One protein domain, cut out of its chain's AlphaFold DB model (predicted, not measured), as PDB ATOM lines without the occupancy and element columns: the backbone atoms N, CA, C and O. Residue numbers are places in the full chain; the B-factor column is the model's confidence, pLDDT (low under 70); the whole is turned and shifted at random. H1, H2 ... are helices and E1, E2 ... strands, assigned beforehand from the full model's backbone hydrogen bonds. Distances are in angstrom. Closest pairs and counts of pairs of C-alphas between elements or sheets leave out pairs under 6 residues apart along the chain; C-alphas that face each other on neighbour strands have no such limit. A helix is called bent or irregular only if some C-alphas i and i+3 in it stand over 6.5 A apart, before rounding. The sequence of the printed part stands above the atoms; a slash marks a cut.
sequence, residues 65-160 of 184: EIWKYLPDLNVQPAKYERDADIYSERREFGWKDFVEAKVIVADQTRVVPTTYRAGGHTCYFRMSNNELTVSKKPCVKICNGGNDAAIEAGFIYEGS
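Overview. This is residues 65 to 160 of the 184 residues of an uncharacterized protein of Oxalobacter sp (UniProt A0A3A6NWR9). A twisted antiparallel sheet is built round the long hairpin E3 and E4, with the short strands E1 and E2 one after the other along E3 and E5 along E4. H3 crosses E4, H1 and H2 graze the sheet near opposite ends of E3, and H4 lies beyond H3, off the sheet. The printed part has 96 residues, with four named helices and five named strands in the order H1 E1 E2 H2 E3 E4 E5 H3 H4, and its class is mixed, helices and strands. It is compact, with a radius of gyration of the C-alphas of 13.3 A and spans of 38 by 29 by 20 A.

Along the chain. E3, residues 98 to 105, measures 22.1 A from C-alpha 98 at (75.380, -2.952, 17.411) to C-alpha 105. E4, residues 122 to 128, measures 20.0 A, and E5, residues 131 to 134, 10.4 A. E1 is residues 73 to 75, 6.0 A, and E2 residues 79 to 81, 6.3 A. H1, residues 66 to 72, begins at C-alpha 66 at (84.040, 8.275, 2.884) and measures 10.6 A; it is irregular, with C-alphas 68 and 71 7.8 A apart. H2 is residues 88 to 93, 8.4 A, and H3 residues 137 to 143, 9.9 A. H4, residues 149 to 152, measures 5.5 A and ends at C-alpha 152 at (76.496, -6.475, -5.527).

Arrangement. The sheet is branched: E1, beside residues 103 to 105, and E2, beside residues 98 to 100, lie on one side of E3, and E4 on the other side. E3, E4 and E5 form a meander, each strand the antiparallel neighbour of the one before. Within hydrogen-bond range are N 101 and O 125, 2.8 A, between E3 and E4; N 133 and O 126, 2.9 A, between E4 and E5; N 74 and O 104, 2.8 A, between E1 and E3; and N 100 and O 79, 2.8 A, between E2 and E3. H3 is on the sheet at a height of 8.0 A, over E4 and across the strands at 67 degrees to E4 on the local plane; the closest C-alphas of the two are those of Cys 123 and Cys 139, 5.6 A. H1 and H2 only graze the sheet. H1 and H3 only just touch, with 3 pairs of C-alphas within 8 A, the closest those of Ile 66 and Cys 143, 5.1 A. H4 is not on the sheet, and is close to H3 but not clearly touching, the C-alphas of Val 140 and Ile 151 being 7.2 A apart. In H2 and H3 every O i to N i+4 pair is within hydrogen-bond range; in H1 0 of 3 are, against 3 of 4 O i to N i+3 pairs, and H4 is too short for such an i+4 pair.

Size, cuts and confidence. The two C-alphas farthest apart, those of Gly 94 and Arg 110, are 38.3 A apart. The printed part has no cut. The link from E3 to E4, residues 106 to 121, is long. Residues 157 to 158 pair in parallel with residues 133 to 134 of E5. The mean pLDDT of the printed part is 86.8, and residues 148 to 160 are under 70.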
ATOM      1  N   GLU A  65      86.605   5.423   1.142       92.19
ATOM      2  CA  GLU A  65      86.429   6.629   0.333       92.19
ATOM      3  C   GLU A  65      85.589   7.702   1.039       92.19
ATOM      4  O   GLU A  65      85.533   8.843   0.577       92.19
ATOM      5  N   ILE A  66      84.972   7.378   2.184       94.44
ATOM      6  CA  ILE A  66      84.040   8.275   2.884       94.44
ATOM      7  C   ILE A  66      84.698   9.587   3.330       94.44
ATOM      8  O   ILE A  66      84.044  10.630   3.375       94.44
ATOM      9  N   TRP A  67      86.007   9.558   3.606       94.56
ATOM     10  CA  TRP A  67      86.776  10.726   4.042       94.56
ATOM     11  C   TRP A  67      86.741  11.872   3.023       94.56
ATOM     12  O   TRP A  67      86.768  13.038   3.412       94.56
ATOM     13  N   LYS A  68      86.614  11.555   1.726       94.94
ATOM     14  CA  LYS A  68      86.543  12.546   0.639       94.94
ATOM     15  C   LYS A  68      85.325  13.455   0.763       94.94
ATOM     16  O   LYS A  68      85.341  14.583   0.278       94.94
ATOM     17  N   TYR A  69      84.281  12.959   1.419       96.44
ATOM     18  CA  TYR A  69      82.990  13.621   1.514       96.44
ATOM     19  C   TYR A  69      82.779  14.348   2.842       96.44
ATOM     20  O   TYR A  69      81.810  15.090   2.957       96.44
ATOM     21  N   LEU A  70      83.692  14.204   3.816       95.88
ATOM     22  CA  LEU A  70      83.587  14.798   5.157       95.88
ATOM     23  C   LEU A  70      83.127  16.268   5.192       95.88
ATOM     24  O   LEU A  70      82.307  16.580   6.052       95.88
ATOM     25  N   PRO A  71      83.568  17.171   4.290       96.69
ATOM     26  CA  PRO A  71      83.103  18.560   4.284       96.69
ATOM     27  C   PRO A  71      81.591  18.761   4.090       96.69
ATOM     28  O   PRO A  71      81.101  19.853   4.383       96.69
ATOM     29  N   ASP A  72      80.875  17.756   3.583       97.88
ATOM     30  CA  ASP A  72      79.420  17.772   3.373       97.88
ATOM     31  C   ASP A  72      78.672  16.822   4.325       97.88
ATOM     32  O   ASP A  72      77.450  16.677   4.227       97.88
ATOM     33  N   LEU A  73      79.388  16.141   5.226       97.69
ATOM     34  CA  LEU A  73      78.821  15.171   6.156       97.69
ATOM     35  C   LEU A  73      78.764  15.754   7.566       97.69
ATOM     36  O   LEU A  73      79.772  16.158   8.141       97.69
ATOM     37  N   ASN A  74      77.580  15.716   8.162       98.00
ATOM     38  CA  ASN A  74      77.382  15.988   9.575       98.00
ATOM     39  C   ASN A  74      77.264  14.657  10.330       98.00
ATOM     40  O   ASN A  74      76.208  14.014  10.330       98.00
ATOM     41  N   VAL A  75      78.369  14.232  10.943       97.62
ATOM     42  CA  VAL A  75      78.448  12.992  11.724       97.62
ATOM     43  C   VAL A  75      77.906  13.251  13.126       97.62
ATOM     44  O   VAL A  75      78.472  14.026  13.895       97.62
ATOM     45  N   GLN A  76      76.794  12.606  13.457       97.94
ATOM     46  CA  GLN A  76      76.171  12.700  14.774       97.94
ATOM     47  C   GLN A  76      76.837  11.727  15.758       97.94
ATOM     48  O   GLN A  76      77.430  10.734  15.323       97.94
ATOM     49  N   PRO A  77      76.722  11.964  17.079       97.56
ATOM     50  CA  PRO A  77      77.191  11.011  18.076       97.56
ATOM     51  C   PRO A  77      76.597   9.614  17.874       97.56
ATOM     52  O   PRO A  77      75.419   9.475  17.532       97.56
ATOM     53  N   ALA A  78      77.414   8.582  18.092       96.00
ATOM     54  CA  ALA A  78      76.987   7.194  17.942       96.00
ATOM     55  C   ALA A  78      75.854   6.838  18.912       96.00
ATOM     56  O   ALA A  78      75.872   7.235  20.077       96.00
ATOM     57  N   LYS A  79      74.928   5.989  18.469       96.25
ATOM     58  CA  LYS A  79      73.988   5.293  19.350       96.25
ATOM     59  C   LYS A  79      74.451   3.848  19.504       96.25
ATOM     60  O   LYS A  79      74.648   3.157  18.513       96.25
ATOM     61  N   TYR A  80      74.614   3.375  20.733       95.50
ATOM     62  CA  TYR A  80      74.799   1.947  20.991       95.50
ATOM     63  C   TYR A  80      73.442   1.308  21.272       95.50
ATOM     64  O   TYR A  80      72.720   1.774  22.155       95.50
ATOM     65  N   GLU A  81      73.106   0.263  20.522       93.69
ATOM     66  CA  GLU A  81      71.875  -0.501  20.686       93.69
ATOM     67  C   GLU A  81      72.210  -1.885  21.236       93.69
ATOM     68  O   GLU A  81      72.990  -2.630  20.641       93.69
ATOM     69  N   ARG A  82      71.657  -2.209  22.408       88.62
ATOM     70  CA  ARG A  82      71.928  -3.484  23.092       88.62
ATOM     71  C   ARG A  82      70.964  -4.577  22.652       88.62
ATOM     72  O   ARG A  82      71.304  -5.745  22.802       88.62
ATOM     73  N   ASP A  83      69.791  -4.190  22.167       86.00
ATOM     74  CA  ASP A  83      68.756  -5.117  21.748       86.00
ATOM     75  C   ASP A  83      68.464  -4.942  20.259       86.00
ATOM     76  O   ASP A  83      67.720  -4.059  19.824       86.00
ATOM     77  N   ALA A  84      69.100  -5.796  19.464       83.69
ATOM     78  CA  ALA A  84      68.873  -5.837  18.034       83.69
ATOM     79  C   ALA A  84      67.548  -6.521  17.648       83.69
ATOM     80  O   ALA A  84      67.248  -6.553  16.460       83.69
ATOM     81  N   ASP A  85      66.751  -7.061  18.580       82.88
ATOM     82  CA  ASP A  85      65.621  -7.943  18.244       82.88
ATOM     83  C   ASP A  85      64.538  -7.269  17.383       82.88
ATOM     84  O   ASP A  85      63.860  -7.942  16.607       82.88
ATOM     85  N   ILE A  86      64.412  -5.940  17.447       82.50
ATOM     86  CA  ILE A  86      63.473  -5.167  16.613       82.50
ATOM     87  C   ILE A  86      64.020  -4.818  15.216       82.50
ATOM     88  O   ILE A  86      63.310  -4.227  14.402       82.50
ATOM     89  N   TYR A  87      65.280  -5.147  14.939       83.25
ATOM     90  CA  TYR A  87      66.000  -4.778  13.725       83.25
ATOM     91  C   TYR A  87      66.155  -5.982  12.785       83.25
ATOM     92  O   TYR A  87      66.326  -7.122  13.221       83.25
ATOM     93  N   SER A  88      66.124  -5.748  11.468       78.31
ATOM     94  CA  SER A  88      66.280  -6.829  10.481       78.31
ATOM     95  C   SER A  88      67.658  -7.487  10.567       78.31
ATOM     96  O   SER A  88      67.782  -8.688  10.332       78.31
ATOM     97  N   GLU A  89      68.670  -6.741  11.011       78.56
ATOM     98  CA  GLU A  89      70.037  -7.211  11.223       78.56
ATOM     99  C   GLU A  89      70.122  -8.381  12.212       78.56
ATOM    100  O   GLU A  89      70.987  -9.248  12.080       78.56
ATOM    101  N   ARG A  90      69.189  -8.478  13.167       81.31
ATOM    102  CA  ARG A  90      69.073  -9.656  14.033       81.31
ATOM    103  C   ARG A  90      68.789 -10.913  13.230       81.31
ATOM    104  O   ARG A  90      69.421 -11.943  13.444       81.31
ATOM    105  N   ARG A  91      67.813 -10.836  12.328       79.12
ATOM    106  CA  ARG A  91      67.378 -11.964  11.504       79.12
ATOM    107  C   ARG A  91      68.411 -12.303  10.432       79.12
ATOM    108  O   ARG A  91      68.598 -13.478  10.131       79.12
ATOM    109  N   GLU A  92      69.044 -11.286   9.856       80.00
ATOM    110  CA  GLU A  92      69.985 -11.431   8.742       80.00
ATOM    111  C   GLU A  92      71.381 -11.869   9.205       80.00
ATOM    112  O   GLU A  92      71.948 -12.793   8.621       80.00
ATOM    113  N   PHE A  93      71.896 -11.283  10.294       80.88
ATOM    114  CA  PHE A  93      73.274 -11.488  10.768       80.88
ATOM    115  C   PHE A  93      73.370 -12.143  12.148       80.88
ATOM    116  O   PHE A  93      74.453 -12.515  12.594       80.88
ATOM    117  N   GLY A  94      72.259 -12.287  12.874       87.75
ATOM    118  CA  GLY A  94      72.286 -12.813  14.240       87.75
ATOM    119  C   GLY A  94      72.861 -11.833  15.265       87.75
ATOM    120  O   GLY A  94      73.187 -12.249  16.383       87.75
ATOM    121  N   TRP A  95      72.986 -10.545  14.922       91.44
ATOM    122  CA  TRP A  95      73.517  -9.521  15.825       91.44
ATOM    123  C   TRP A  95      72.715  -9.475  17.118       91.44
ATOM    124  O   TRP A  95      71.501  -9.618  17.101       91.44
ATOM    125  N   LYS A  96      73.390  -9.334  18.257       93.50
ATOM    126  CA  LYS A  96      72.727  -9.133  19.558       93.50
ATOM    127  C   LYS A  96      72.688  -7.657  19.912       93.50
ATOM    128  O   LYS A  96      71.663  -7.156  20.341       93.50
ATOM    129  N   ASP A  97      73.807  -6.987  19.671       94.69
ATOM    130  CA  ASP A  97      74.001  -5.562  19.857       94.69
ATOM    131  C   ASP A  97      74.744  -4.981  18.651       94.69
ATOM    132  O   ASP A  97      75.375  -5.727  17.893       94.69
ATOM    133  N   PHE A  98      74.655  -3.667  18.458       95.62
ATOM    134  CA  PHE A  98      75.380  -2.952  17.411       95.62
ATOM    135  C   PHE A  98      75.593  -1.481  17.776       95.62
ATOM    136  O   PHE A  98      74.941  -0.916  18.654       95.62
ATOM    137  N   VAL A  99      76.530  -0.843  17.080       97.06
ATOM    138  CA  VAL A  99      76.722   0.610  17.093       97.06
ATOM    139  C   VAL A  99      76.085   1.184  15.834       97.06
ATOM    140  O   VAL A  99      76.390   0.736  14.734       97.06
ATOM    141  N   GLU A 100      75.219   2.181  15.977       96.62
ATOM    142  CA  GLU A 100      74.637   2.950  14.880       96.62
ATOM    143  C   GLU A 100      75.301   4.329  14.800       96.62
ATOM    144  O   GLU A 100      75.227   5.132  15.732       96.62
ATOM    145  N   ALA A 101      75.938   4.618  13.669       97.50
ATOM    146  CA  ALA A 101      76.417   5.946  13.324       97.50
ATOM    147  C   ALA A 101      75.422   6.616  12.377       97.50
ATOM    148  O   ALA A 101      75.142   6.124  11.279       97.50
ATOM    149  N   LYS A 102      74.898   7.765  12.805       97.69
ATOM    150  CA  LYS A 102      74.002   8.596  12.005       97.69
ATOM    151  C   LYS A 102      74.810   9.695  11.325       97.69
ATOM    152  O   LYS A 102      75.436  10.520  11.986       97.69
ATOM    153  N   VAL A 103      74.757   9.731  10.002       97.88
ATOM    154  CA  VAL A 103      75.420  10.746   9.181       97.88
ATOM    155  C   VAL A 103      74.367  11.464   8.354       97.88
ATOM    156  O   VAL A 103      73.599  10.834   7.629       97.88
ATOM    157  N   ILE A 104      74.313  12.784   8.473       98.19
ATOM    158  CA  ILE A 104      73.397  13.624   7.701       98.19
ATOM    159  C   ILE A 104      74.201  14.275   6.581       98.19
ATOM    160  O   ILE A 104      75.197  14.946   6.849       98.19
ATOM    161  N   VAL A 105      73.785  14.062   5.338       97.94
ATOM    162  CA  VAL A 105      74.389  14.705   4.169       97.94
ATOM    163  C   VAL A 105      73.752  16.080   3.999       97.94
ATOM    164  O   VAL A 105      72.526  16.191   4.032       97.94
ATOM    165  N   ALA A 106      74.564  17.121   3.816       98.19
ATOM    166  CA  ALA A 106      74.065  18.469   3.558       98.19
ATOM    167  C   ALA A 106      73.114  18.502   2.344       98.19
ATOM    168  O   ALA A 106      73.302  17.760   1.380       98.19
ATOM    169  N   ASP A 107      72.105  19.378   2.368       97.69
ATOM    170  CA  ASP A 107      71.179  19.546   1.236       97.69
ATOM    171  C   ASP A 107      71.899  20.065  -0.016       97.69
ATOM    172  O   ASP A 107      71.654  19.606  -1.132       97.69
ATOM    173  N   GLN A 108      72.831  21.000   0.181       97.00
ATOM    174  CA  GLN A 108      73.689  21.549  -0.864       97.00
ATOM    175  C   GLN A 108      75.102  20.984  -0.714       97.00
ATOM    176  O   GLN A 108      75.893  21.461   0.100       97.00
ATOM    177  N   THR A 109      75.408  19.949  -1.493       97.25
ATOM    178  CA  THR A 109      76.707  19.276  -1.454       97.25
ATOM    179  C   THR A 109      77.737  20.002  -2.318       97.25
ATOM    180  O   THR A 109      77.440  20.457  -3.423       97.25
ATOM    181  N   ARG A 110      78.969  20.117  -1.816       96.88
ATOM    182  CA  ARG A 110      80.107  20.723  -2.524       96.88
ATOM    183  C   ARG A 110      81.025  19.671  -3.131       96.88
ATOM    184  O   ARG A 110      81.555  19.874  -4.218       96.88
ATOM    185  N   VAL A 111      81.231  18.568  -2.417       96.88
ATOM    186  CA  VAL A 111      82.147  17.476  -2.771       96.88
ATOM    187  C   VAL A 111      81.417  16.174  -3.089       96.88
ATOM    188  O   VAL A 111      81.919  15.394  -3.895       96.88
ATOM    189  N   VAL A 112      80.238  15.923  -2.508       96.44
ATOM    190  CA  VAL A 112      79.441  14.736  -2.863       96.44
ATOM    191  C   VAL A 112      78.844  14.924  -4.264       96.44
ATOM    192  O   VAL A 112      78.106  15.893  -4.477       96.44
ATOM    193  N   PRO A 113      79.103  14.005  -5.219       96.44
ATOM    194  CA  PRO A 113      78.558  14.107  -6.566       96.44
ATOM    195  C   PRO A 113      77.028  14.099  -6.581       96.44
ATOM    196  O   PRO A 113      76.380  13.250  -5.965       96.44
ATOM    197  N   THR A 114      76.438  14.994  -7.372       95.50
ATOM    198  CA  THR A 114      74.978  15.082  -7.559       95.50
ATOM    199  C   THR A 114      74.382  13.792  -8.123       95.50
ATOM    200  O   THR A 114      73.248  13.433  -7.803       95.50
ATOM    201  N   THR A 115      75.164  13.037  -8.899       94.56
ATOM    202  CA  THR A 115      74.784  11.726  -9.444       94.56
ATOM    203  C   THR A 115      74.502  10.683  -8.364       94.56
ATOM    204  O   THR A 115      73.765   9.732  -8.627       94.56
ATOM    205  N   TYR A 116      75.014  10.854  -7.138       94.38
ATOM    206  CA  TYR A 116      74.723   9.931  -6.036       94.38
ATOM    207  C   TYR A 116      73.323  10.132  -5.464       94.38
ATOM    208  O   TYR A 116      72.805   9.221  -4.820       94.38
ATOM    209  N   ARG A 117      72.709  11.303  -5.708       94.94
ATOM    210  CA  ARG A 117      71.407  11.704  -5.153       94.94
ATOM    211  C   ARG A 117      71.363  11.566  -3.628       94.94
ATOM    212  O   ARG A 117      70.403  11.043  -3.079       94.94
ATOM    213  N   ALA A 118      72.438  11.980  -2.958       95.69
ATOM    214  CA  ALA A 118      72.585  11.823  -1.513       95.69
ATOM    215  C   ALA A 118      72.324  13.105  -0.709       95.69
ATOM    216  O   ALA A 118      72.186  13.015   0.506       95.69
ATOM    217  N   GLY A 119      72.233  14.275  -1.351       97.44
ATOM    218  CA  GLY A 119      71.947  15.540  -0.663       97.44
ATOM    219  C   GLY A 119      70.647  15.473   0.146       97.44
ATOM    220  O   GLY A 119      69.645  14.947  -0.340       97.44
ATOM    221  N   GLY A 120      70.692  15.928   1.399       96.69
ATOM    222  CA  GLY A 120      69.562  15.900   2.338       96.69
ATOM    223  C   GLY A 120      69.220  14.517   2.913       96.69
ATOM    224  O   GLY A 120      68.358  14.388   3.787       96.69
ATOM    225  N   HIS A 121      69.889  13.445   2.474       97.06
ATOM    226  CA  HIS A 121      69.649  12.122   3.038       97.06
ATOM    227  C   HIS A 121      70.302  11.972   4.416       97.06
ATOM    228  O   HIS A 121      71.434  12.377   4.670       97.06
ATOM    229  N   THR A 122      69.588  11.288   5.310       97.50
ATOM    230  CA  THR A 122      70.181  10.692   6.510       97.50
ATOM    231  C   THR A 122      70.593   9.255   6.217       97.50
ATOM    232  O   THR A 122      69.753   8.449   5.786       97.50
ATOM    233  N   CYS A 123      71.862   8.972   6.488       95.75
ATOM    234  CA  CYS A 123      72.520   7.682   6.385       95.75
ATOM    235  C   CYS A 123      72.724   7.077   7.773       95.75
ATOM    236  O   CYS A 123      73.233   7.734   8.680       95.75
ATOM    237  N   TYR A 124      72.345   5.815   7.916       95.12
ATOM    238  CA  TYR A 124      72.593   4.999   9.091       95.12
ATOM    239  C   TYR A 124      73.592   3.916   8.711       95.12
ATOM    240  O   TYR A 124      73.338   3.122   7.803       95.12
ATOM    241  N   PHE A 125      74.724   3.917   9.399       94.69
ATOM    242  CA  PHE A 125      75.731   2.871   9.334       94.69
ATOM    243  C   PHE A 125      75.604   2.072  10.624       94.69
ATOM    244  O   PHE A 125      75.723   2.659  11.699       94.69
ATOM    245  N   ARG A 126      75.336   0.770  10.551       94.69
ATOM    246  CA  ARG A 126      75.260  -0.085  11.743       94.69
ATOM    247  C   ARG A 126      76.380  -1.098  11.707       94.69
ATOM    248  O   ARG A 126      76.626  -1.696  10.666       94.69
ATOM    249  N   MET A 127      77.072  -1.255  12.826       94.44
ATOM    250  CA  MET A 127      78.270  -2.081  12.918       94.44
ATOM    251  C   MET A 127      78.208  -2.995  14.133       94.44
ATOM    252  O   MET A 127      77.931  -2.545  15.248       94.44
ATOM    253  N   SER A 128      78.531  -4.265  13.926       93.19
ATOM    254  CA  SER A 128      78.725  -5.254  14.985       93.19
ATOM    255  C   SER A 128      79.692  -6.326  14.500       93.19
ATOM    256  O   SER A 128      79.650  -6.687  13.334       93.19
ATOM    257  N   ASN A 129      80.572  -6.833  15.367       88.19
ATOM    258  CA  ASN A 129      81.487  -7.944  15.054       88.19
ATOM    259  C   ASN A 129      82.250  -7.810  13.714       88.19
ATOM    260  O   ASN A 129      82.420  -8.794  13.003       88.19
ATOM    261  N   ASN A 130      82.726  -6.604  13.384       87.69
ATOM    262  CA  ASN A 130      83.396  -6.267  12.115       87.69
ATOM    263  C   ASN A 130      82.518  -6.353  10.856       87.69
ATOM    264  O   ASN A 130      83.041  -6.281   9.755       87.69
ATOM    265  N   GLU A 131      81.206  -6.463  10.994       88.31
ATOM    266  CA  GLU A 131      80.259  -6.372   9.889       88.31
ATOM    267  C   GLU A 131      79.653  -4.959   9.834       88.31
ATOM    268  O   GLU A 131      79.595  -4.252  10.849       88.31
ATOM    269  N   LEU A 132      79.216  -4.536   8.644       90.62
ATOM    270  CA  LEU A 132      78.637  -3.217   8.383       90.62
ATOM    271  C   LEU A 132      77.348  -3.352   7.562       90.62
ATOM    272  O   LEU A 132      77.335  -3.983   6.507       90.62
ATOM    273  N   THR A 133      76.286  -2.670   7.988       90.00
ATOM    274  CA  THR A 133      75.113  -2.395   7.147       90.00
ATOM    275  C   THR A 133      74.981  -0.898   6.900       90.00
ATOM    276  O   THR A 133      75.354  -0.074   7.742       90.00
ATOM    277  N   VAL A 134      74.473  -0.530   5.722       91.00
ATOM    278  CA  VAL A 134      74.333   0.871   5.308       91.00
ATOM    279  C   VAL A 134      72.922   1.101   4.788       91.00
ATOM    280  O   VAL A 134      72.451   0.437   3.866       91.00
ATOM    281  N   SER A 135      72.218   2.073   5.356       87.38
ATOM    282  CA  SER A 135      70.853   2.378   4.928       87.38
ATOM    283  C   SER A 135      70.830   3.080   3.566       87.38
ATOM    284  O   SER A 135      71.505   4.094   3.435       87.38
ATOM    285  N   LYS A 136      69.935   2.681   2.649       88.00
ATOM    286  CA  LYS A 136      69.619   3.365   1.369       88.00
ATOM    287  C   LYS A 136      70.776   3.418   0.349       88.00
ATOM    288  O   LYS A 136      71.903   3.780   0.681       88.00
ATOM    289  N   LYS A 137      70.476   3.233  -0.944       90.12
ATOM    290  CA  LYS A 137      71.470   3.334  -2.047       90.12
ATOM    291  C   LYS A 137      72.380   4.574  -2.026       90.12
ATOM    292  O   LYS A 137      73.581   4.398  -2.223       90.12
ATOM    293  N   PRO A 138      71.890   5.813  -1.797       92.75
ATOM    294  CA  PRO A 138      72.758   6.994  -1.844       92.75
ATOM    295  C   PRO A 138      73.894   6.958  -0.812       92.75
ATOM    296  O   PRO A 138      75.008   7.393  -1.092       92.75
ATOM    297  N   CYS A 139      73.637   6.386   0.364       93.38
ATOM    298  CA  CYS A 139      74.634   6.249   1.421       93.38
ATOM    299  C   CYS A 139      75.685   5.196   1.077       93.38
ATOM    300  O   CYS A 139      76.862   5.373   1.387       93.38
ATOM    301  N   VAL A 140      75.281   4.135   0.375       91.94
ATOM    302  CA  VAL A 140      76.222   3.135  -0.134       91.94
ATOM    303  C   VAL A 140      77.163   3.745  -1.174       91.94
ATOM    304  O   VAL A 140      78.369   3.512  -1.132       91.94
ATOM    305  N   LYS A 141      76.648   4.610  -2.056       92.81
ATOM    306  CA  LYS A 141      77.480   5.357  -3.011       92.81
ATOM    307  C   LYS A 141      78.487   6.272  -2.309       92.81
ATOM    308  O   LYS A 141      79.637   6.329  -2.733       92.81
ATOM    309  N   ILE A 142      78.089   6.943  -1.224       94.12
ATOM    310  CA  ILE A 142      79.017   7.726  -0.390       94.12
ATOM    311  C   ILE A 142      80.092   6.822   0.230       94.12
ATOM    312  O   ILE A 142      81.272   7.156   0.163       94.12
ATOM    313  N   CYS A 143      79.707   5.676   0.794       93.06
ATOM    314  CA  CYS A 143      80.636   4.725   1.411       93.06
ATOM    315  C   CYS A 143      81.707   4.225   0.422       93.06
ATOM    316  O   CYS A 143      82.899   4.256   0.729       93.06
ATOM    317  N   ASN A 144      81.286   3.846  -0.789       90.44
ATOM    318  CA  ASN A 144      82.139   3.205  -1.800       90.44
ATOM    319  C   ASN A 144      82.748   4.170  -2.823       90.44
ATOM    320  O   ASN A 144      83.331   3.737  -3.816       90.44
ATOM    321  N   GLY A 145      82.551   5.476  -2.651       89.75
ATOM    322  CA  GLY A 145      83.026   6.466  -3.611       89.75
ATOM    323  C   GLY A 145      82.424   6.317  -5.013       89.75
ATOM    324  O   GLY A 145      83.119   6.534  -6.000       89.75
ATOM    325  N   GLY A 146      81.142   5.950  -5.104       85.19
ATOM    326  CA  GLY A 146      80.395   5.857  -6.366       85.19
ATOM    327  C   GLY A 146      80.594   4.563  -7.141       85.19
ATOM    328  O   GLY A 146      80.004   4.403  -8.208       85.19
ATOM    329  N   ASN A 147      81.393   3.636  -6.612       80.44
ATOM    330  CA  ASN A 147      81.528   2.312  -7.187       80.44
ATOM    331  C   ASN A 147      80.324   1.439  -6.794       80.44
ATOM    332  O   ASN A 147      80.263   0.891  -5.691       80.44
ATOM    333  N   ASP A 148      79.364   1.315  -7.711       68.88
ATOM    334  CA  ASP A 148      78.156   0.508  -7.512       68.88
ATOM    335  C   ASP A 148      78.456  -1.009  -7.455       68.88
ATOM    336  O   ASP A 148      77.640  -1.767  -6.938       68.88
ATOM    337  N   ALA A 149      79.642  -1.466  -7.884       58.69
ATOM    338  CA  ALA A 149      80.001  -2.891  -7.879       58.69
ATOM    339  C   ALA A 149      80.131  -3.486  -6.463       58.69
ATOM    340  O   ALA A 149      79.910  -4.677  -6.255       58.69
ATOM    341  N   ALA A 150      80.445  -2.662  -5.459       55.19
ATOM    342  CA  ALA A 150      80.533  -3.105  -4.065       55.19
ATOM    343  C   ALA A 150      79.152  -3.353  -3.419       55.19
ATOM    344  O   ALA A 150      79.069  -4.033  -2.397       55.19
ATOM    345  N   ILE A 151      78.068  -2.860  -4.033       55.69
ATOM    346  CA  ILE A 151      76.679  -3.135  -3.621       55.69
ATOM    347  C   ILE A 151      76.304  -4.589  -3.941       55.69
ATOM    348  O   ILE A 151      75.591  -5.235  -3.179       55.69
ATOM    349  N   GLU A 152      76.822  -5.126  -5.046       47.03
ATOM    350  CA  GLU A 152      76.496  -6.475  -5.527       47.03
ATOM    351  C   GLU A 152      77.298  -7.576  -4.813       47.03
ATOM    352  O   GLU A 152      76.869  -8.726  -4.764       47.03
ATOM    353  N   ALA A 153      78.433  -7.226  -4.199       40.59
ATOM    354  CA  ALA A 153      79.327  -8.168  -3.523       40.59
ATOM    355  C   ALA A 153      78.883  -8.576  -2.100       40.59
ATOM    356  O   ALA A 153      79.560  -9.374  -1.457       40.59
ATOM    357  N   GLY A 154      77.760  -8.051  -1.590       47.66
ATOM    358  CA  GLY A 154      77.172  -8.491  -0.316       47.66
ATOM    359  C   GLY A 154      77.900  -8.029   0.953       47.66
ATOM    360  O   GLY A 154      77.605  -8.532   2.030       47.66
ATOM    361  N   PHE A 155      78.832  -7.074   0.853       44.97
ATOM    362  CA  PHE A 155      79.514  -6.487   2.021       44.97
ATOM    363  C   PHE A 155      78.774  -5.290   2.617       44.97
ATOM    364  O   PHE A 155      79.061  -4.880   3.737       44.97
ATOM    365  N   ILE A 156      77.827  -4.725   1.868       51.66
ATOM    366  CA  ILE A 156      76.981  -3.624   2.302       51.66
ATOM    367  C   ILE A 156      75.548  -4.007   1.985       51.66
ATOM    368  O   ILE A 156      75.115  -3.992   0.834       51.66
ATOM    369  N   TYR A 157      74.813  -4.356   3.029       53.97
ATOM    370  CA  TYR A 157      73.390  -4.595   2.906       53.97
ATOM    371  C   TYR A 157      72.699  -3.250   2.857       53.97
ATOM    372  O   TYR A 157      72.737  -2.486   3.826       53.97
ATOM    373  N   GLU A 158      72.074  -2.957   1.720       49.38
ATOM    374  CA  GLU A 158      71.037  -1.946   1.706       49.38
ATOM    375  C   GLU A 158      69.931  -2.457   2.628       49.38
ATOM    376  O   GLU A 158      69.201  -3.380   2.270       49.38
ATOM    377  N   GLY A 159      69.839  -1.863   3.822       44.34
ATOM    378  CA  GLY A 159      68.712  -2.028   4.735       44.34
ATOM    379  C   GLY A 159      67.464  -1.498   4.045       44.34
ATOM    380  O   GLY A 159      67.062  -0.343   4.210       44.34
ATOM    381  N   SER A 160      66.926  -2.307   3.148       40.22
ATOM    382  CA  SER A 160      65.756  -1.983   2.381       40.22
ATOM    383  C   SER A 160      64.611  -2.140   3.375       40.22
ATOM    384  O   SER A 160      64.278  -3.250   3.787       40.22
TER     385      SER A 160